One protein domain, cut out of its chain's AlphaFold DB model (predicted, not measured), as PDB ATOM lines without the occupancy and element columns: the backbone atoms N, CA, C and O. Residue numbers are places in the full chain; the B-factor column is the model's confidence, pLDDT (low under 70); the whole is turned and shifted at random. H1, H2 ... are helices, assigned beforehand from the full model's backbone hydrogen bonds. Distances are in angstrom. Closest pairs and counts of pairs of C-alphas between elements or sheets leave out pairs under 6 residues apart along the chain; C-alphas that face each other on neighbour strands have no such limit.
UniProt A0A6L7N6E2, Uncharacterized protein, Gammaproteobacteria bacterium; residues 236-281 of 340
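Overview. This is residues 236 to 281 of the 340 residues of an uncharacterized protein of Gammaproteobacteria bacterium (UniProt A0A6L7N6E2). A wide, flat V: two helices, H1 and H2, are its arms, and the looped link of residues 250 to 266 fills the base between them. The tips stick out: residues 236 to 242 of H1, and residues 274 to 281, of which 274 to 276 belong to H2. The printed part has 46 residues, with two named helices in the order H1, H2 and no named strand; the class is all helix. It is only just loose, close to compact, with a radius of gyration of the C-alphas of 11.5 A and spans of 31 by 25 by 13 A.

Along the chain. H1, residues 236 to 249, begins at C-alpha 236 (348.754, 233.570, 385.579) and measures 20.0 A from first to last C-alpha. H2, residues 267 to 276, measures 14.3 A and ends at C-alpha 276 (370.528, 229.360, 393.402).

Arrangement. H1 and H2 are apart. In both helices every O i to N i+4 pair is within hydrogen-bond range.

Size, cuts and confidence. The printed part has no cut. The 17-residue link is long. The C-alphas farthest apart, of Ala 250 and Arg 281, are 32.5 A apart. Residues 278 to 281 have pLDDT under 70.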
ATOM      1  N   LYS A 236     347.891 233.934 384.438       89.50
ATOM      2  CA  LYS A 236     348.754 233.570 385.579       89.50
ATOM      3  C   LYS A 236     349.877 234.591 385.791       89.50
ATOM      4  O   LYS A 236     350.095 235.024 386.922       89.50
ATOM      5  N   ASN A 237     350.547 235.016 384.722       89.75
ATOM      6  CA  ASN A 237     351.616 236.013 384.758       89.75
ATOM      7  C   ASN A 237     351.085 237.385 385.196       89.75
ATOM      8  O   ASN A 237     351.711 238.035 386.025       89.75
ATOM      9  N   ALA A 238     349.924 237.811 384.694       91.31
ATOM     10  CA  ALA A 238     349.267 239.051 385.094       91.31
ATOM     11  C   ALA A 238     348.876 239.025 386.578       91.31
ATOM     12  O   ALA A 238     349.174 239.967 387.306       91.31
ATOM     13  N   ALA A 239     348.298 237.919 387.058       92.69
ATOM     14  CA  ALA A 239     348.027 237.726 388.480       92.69
ATOM     15  C   ALA A 239     349.314 237.727 389.325       92.69
ATOM     16  O   ALA A 239     349.338 238.309 390.405       92.69
ATOM     17  N   SER A 240     350.397 237.121 388.829       93.00
ATOM     18  CA  SER A 240     351.706 237.137 389.489       93.00
ATOM     19  C   SER A 240     352.295 238.550 389.574       93.00
ATOM     20  O   SER A 240     352.724 238.963 390.646       93.00
ATOM     21  N   ARG A 241     352.241 239.327 388.479       94.38
ATOM     22  CA  ARG A 241     352.673 240.733 388.442       94.38
ATOM     23  C   ARG A 241     351.879 241.601 389.416       94.38
ATOM     24  O   ARG A 241     352.490 242.398 390.119       94.38
ATOM     25  N   ARG A 242     350.556 241.409 389.498       94.12
ATOM     26  CA  ARG A 242     349.705 242.095 390.488       94.12
ATOM     27  C   ARG A 242     350.147 241.786 391.917       94.12
ATOM     28  O   ARG A 242     350.529 242.705 392.627       94.12
ATOM     29  N   ARG A 243     350.248 240.501 392.286       94.19
ATOM     30  CA  ARG A 243     350.725 240.087 393.621       94.19
ATOM     31  C   ARG A 243     352.129 240.599 393.942       94.19
ATOM     32  O   ARG A 243     352.416 240.935 395.084       94.19
ATOM     33  N   TYR A 244     353.023 240.624 392.954       94.94
ATOM     34  CA  TYR A 244     354.363 241.187 393.111       94.94
ATOM     35  C   TYR A 244     354.299 242.692 393.412       94.94
ATOM     36  O   TYR A 244     354.954 243.146 394.345       94.94
ATOM     37  N   GLY A 245     353.483 243.446 392.667       92.12
ATOM     38  CA  GLY A 245     353.253 244.875 392.892       92.12
ATOM     39  C   GLY A 245     352.652 245.174 394.267       92.12
ATOM     40  O   GLY A 245     353.197 246.002 394.990       92.12
ATOM     41  N   GLU A 246     351.608 244.442 394.664       94.75
ATOM     42  CA  GLU A 246     350.966 244.554 395.986       94.75
ATOM     43  C   GLU A 246     351.969 244.304 397.127       94.75
ATOM     44  O   GLU A 246     352.058 245.092 398.065       94.75
ATOM     45  N   ARG A 247     352.801 243.254 397.025       95.50
ATOM     46  CA  ARG A 247     353.848 242.958 398.026       95.50
ATOM     47  C   ARG A 247     354.907 244.053 398.107       95.50
ATOM     48  O   ARG A 247     355.338 244.411 399.199       95.50
ATOM     49  N   ARG A 248     355.316 244.598 396.957       93.56
ATOM     50  CA  ARG A 248     356.278 245.707 396.888       93.56
ATOM     51  C   ARG A 248     355.721 246.972 397.536       93.56
ATOM     52  O   ARG A 248     356.450 247.609 398.286       93.56
ATOM     53  N   GLN A 249     354.454 247.302 397.278       93.62
ATOM     54  CA  GLN A 249     353.769 248.439 397.903       93.62
ATOM     55  C   GLN A 249     353.625 248.259 399.418       93.62
ATOM     56  O   GLN A 249     353.853 249.203 400.161       93.62
ATOM     57  N   ALA A 250     353.337 247.041 399.880       95.50
ATOM     58  CA  ALA A 250     353.273 246.709 401.303       95.50
ATOM     59  C   ALA A 250     354.652 246.621 401.996       95.50
ATOM     60  O   ALA A 250     354.714 246.374 403.197       95.50
ATOM     61  N   GLY A 251     355.764 246.785 401.267       95.88
ATOM     62  CA  GLY A 251     357.113 246.729 401.837       95.88
ATOM     63  C   GLY A 251     357.536 245.339 402.326       95.88
ATOM     64  O   GLY A 251     358.391 245.235 403.207       95.88
ATOM     65  N   VAL A 252     356.952 244.275 401.764       97.56
ATOM     66  CA  VAL A 252     357.224 242.886 402.158       97.56
ATOM     67  C   VAL A 252     357.960 242.094 401.075       97.56
ATOM     68  O   VAL A 252     357.793 242.296 399.871       97.56
ATOM     69  N   CYS A 253     358.756 241.126 401.520       96.44
ATOM     70  CA  CYS A 253     359.521 240.199 400.703       96.44
ATOM     71  C   CYS A 253     358.604 239.396 399.774       96.44
ATOM     72  O   CYS A 253     357.617 238.794 400.207       96.44
ATOM     73  N   THR A 254     358.965 239.314 398.492       95.50
ATOM     74  CA  THR A 254     358.169 238.586 397.494       95.50
ATOM     75  C   THR A 254     358.143 237.081 397.719       95.50
ATOM     76  O   THR A 254     357.257 236.430 397.173       95.50
ATOM     77  N   ASP A 255     359.057 236.542 398.526       94.62
ATOM     78  CA  ASP A 255     359.224 235.101 398.712       94.62
ATOM     79  C   ASP A 255     358.656 234.645 400.068       94.62
ATOM     80  O   ASP A 255     357.774 233.790 400.094       94.62
ATOM     81  N   CYS A 256     359.083 235.258 401.180       96.25
ATOM     82  CA  CYS A 256     358.663 234.873 402.538       96.25
ATOM     83  C   CYS A 256     357.662 235.828 403.214       96.25
ATOM     84  O   CYS A 256     357.203 235.531 404.308       96.25
ATOM     85  N   ARG A 257     357.310 236.962 402.585       95.81
ATOM     86  CA  ARG A 257     356.422 238.016 403.130       95.81
ATOM     87  C   ARG A 257     356.922 238.753 404.385       95.81
ATOM     88  O   ARG A 257     356.189 239.585 404.905       95.81
ATOM     89  N   MET A 258     358.155 238.521 404.833       96.50
ATOM     90  CA  MET A 258     358.784 239.334 405.886       96.50
ATOM     91  C   MET A 258     359.063 240.761 405.391       96.50
ATOM     92  O   MET A 258     359.282 240.927 404.189       96.50
ATOM     93  N   PRO A 259     359.111 241.780 406.265       96.56
ATOM     94  CA  PRO A 259     359.497 243.136 405.879       96.56
ATOM     95  C   PRO A 259     360.808 243.140 405.084       96.56
ATOM     96  O   PRO A 259     361.794 242.517 405.477       96.56
ATOM     97  N   SER A 260     360.814 243.798 403.927       93.12
ATOM     98  CA  SER A 260     361.981 243.848 403.036       93.12
ATOM     99  C   SER A 260     362.627 245.229 402.967       93.12
ATOM    100  O   SER A 260     363.524 245.425 402.152       93.12
ATOM    101  N   HIS A 261     362.183 246.184 403.795       91.62
ATOM    102  CA  HIS A 261     362.728 247.546 403.889       91.62
ATOM    103  C   HIS A 261     362.925 248.219 402.516       91.62
ATOM    104  O   HIS A 261     363.952 248.827 402.234       91.62
ATOM    105  N   GLY A 262     361.948 248.062 401.617       88.94
ATOM    106  CA  GLY A 262     361.996 248.647 400.275       88.94
ATOM    107  C   GLY A 262     362.734 247.813 399.217       88.94
ATOM    108  O   GLY A 262     362.695 248.175 398.038       88.94
ATOM    109  N   ALA A 263     363.320 246.661 399.563       92.94
ATOM    110  CA  ALA A 263     363.862 245.680 398.612       92.94
ATOM    111  C   ALA A 263     362.787 244.693 398.106       92.94
ATOM    112  O   ALA A 263     361.692 244.589 398.664       92.94
ATOM    113  N   SER A 264     363.035 243.999 396.988       94.75
ATOM    114  CA  SER A 264     362.080 243.008 396.449       94.75
ATOM    115  C   SER A 264     362.060 241.719 397.272       94.75
ATOM    116  O   SER A 264     361.031 241.056 397.369       94.75
ATOM    117  N   ARG A 265     363.182 241.394 397.911       96.50
ATOM    118  CA  ARG A 265     363.361 240.257 398.813       96.50
ATOM    119  C   ARG A 265     363.997 240.738 400.112       96.50
ATOM    120  O   ARG A 265     364.740 241.714 400.089       96.50
ATOM    121  N   CYS A 266     363.722 240.055 401.221       96.75
ATOM    122  CA  CYS A 266     364.493 240.232 402.452       96.75
ATOM    123  C   CYS A 266     365.933 239.703 402.259       96.75
ATOM    124  O   CYS A 266     366.163 238.940 401.311       96.75
ATOM    125  N   PRO A 267     366.887 240.059 403.140       95.69
ATOM    126  CA  PRO A 267     368.284 239.632 403.026       95.69
ATOM    127  C   PRO A 267     368.456 238.116 402.850       95.69
ATOM    128  O   PRO A 267     369.128 237.682 401.918       95.69
ATOM    129  N   GLU A 268     367.751 237.306 403.644       96.25
ATOM    130  CA  GLU A 268     367.830 235.842 403.557       96.25
ATOM    131  C   GLU A 268     367.335 235.288 402.214       96.25
ATOM    132  O   GLU A 268     367.976 234.440 401.595       96.25
ATOM    133  N   CYS A 269     366.174 235.747 401.729       96.50
ATOM    134  CA  CYS A 269     365.645 235.289 400.444       96.50
ATOM    135  C   CYS A 269     366.477 235.811 399.268       96.50
ATOM    136  O   CYS A 269     366.582 235.129 398.246       96.50
ATOM    137  N   ALA A 270     367.073 237.000 399.396       93.69
ATOM    138  CA  ALA A 270     368.014 237.530 398.420       93.69
ATOM    139  C   ALA A 270     369.269 236.650 398.341       93.69
ATOM    140  O   ALA A 270     369.622 236.229 397.240       93.69
ATOM    141  N   GLN A 271     369.855 236.282 399.483       91.94
ATOM    142  CA  GLN A 271     370.988 235.359 399.573       91.94
ATOM    143  C   GLN A 271     370.647 233.986 398.976       91.94
ATOM    144  O   GLN A 271     371.286 233.565 398.017       91.94
ATOM    145  N   LYS A 272     369.552 233.347 399.412       93.50
ATOM    146  CA  LYS A 272     369.091 232.060 398.850       93.50
ATOM    147  C   LYS A 272     368.810 232.132 397.348       93.50
ATOM    148  O   LYS A 272     368.896 231.134 396.632       93.50
ATOM    149  N   SER A 273     368.354 233.280 396.841       91.06
ATOM    150  CA  SER A 273     368.166 233.472 395.398       91.06
ATOM    151  C   SER A 273     369.492 233.652 394.669       91.06
ATOM    152  O   SER A 273     369.591 233.204 393.528       91.06
ATOM    153  N   TYR A 274     370.458 234.336 395.277       85.94
ATOM    154  CA  TYR A 274     371.796 234.512 394.732       85.94
ATOM    155  C   TYR A 274     372.504 233.160 394.639       85.94
ATOM    156  O   TYR A 274     372.920 232.788 393.545       85.94
ATOM    157  N   GLU A 275     372.475 232.375 395.718       85.81
ATOM    158  CA  GLU A 275     373.044 231.023 395.814       85.81
ATOM    159  C   GLU A 275     372.469 230.048 394.773       85.81
ATOM    160  O   GLU A 275     373.172 229.209 394.220       85.81
ATOM    161  N   ARG A 276     371.178 230.179 394.443       83.38
ATOM    162  CA  ARG A 276     370.528 229.360 393.402       83.38
ATOM    163  C   ARG A 276     370.749 229.870 391.980       83.38
ATOM    164  O   ARG A 276     370.441 229.159 391.021       83.38
ATOM    165  N   SER A 277     371.190 231.115 391.809       82.06
ATOM    166  CA  SER A 277     371.366 231.699 390.482       82.06
ATOM    167  C   SER A 277     372.550 231.050 389.765       82.06
ATOM    168  O   SER A 277     373.518 230.623 390.387       82.06
ATOM    169  N   SER A 278     372.521 231.012 388.431       65.94
ATOM    170  CA  SER A 278     373.650 230.500 387.644       65.94
ATOM    171  C   SER A 278     374.946 231.295 387.844       65.94
ATOM    172  O   SER A 278     376.005 230.795 387.475       65.94
ATOM    173  N   HIS A 279     374.872 232.497 388.430       64.44
ATOM    174  CA  HIS A 279     376.033 233.275 388.861       64.44
ATOM    175  C   HIS A 279     376.721 232.712 390.109       64.44
ATOM    176  O   HIS A 279     377.910 232.955 390.274       64.44
ATOM    177  N   PHE A 280     376.012 231.934 390.929       55.47
ATOM    178  CA  PHE A 280     376.555 231.190 392.066       55.47
ATOM    179  C   PHE A 280     376.669 229.688 391.775       55.47
ATOM    180  O   PHE A 280     376.835 228.882 392.683       55.47
ATOM    181  N   ARG A 281     376.671 229.260 390.502       54.94
ATOM    182  CA  ARG A 281     377.462 228.057 390.190       54.94
ATOM    183  C   ARG A 281     378.877 228.455 390.554       54.94
ATOM    184  O   ARG A 281     379.462 229.203 389.774       54.94
TER     185      ARG A 281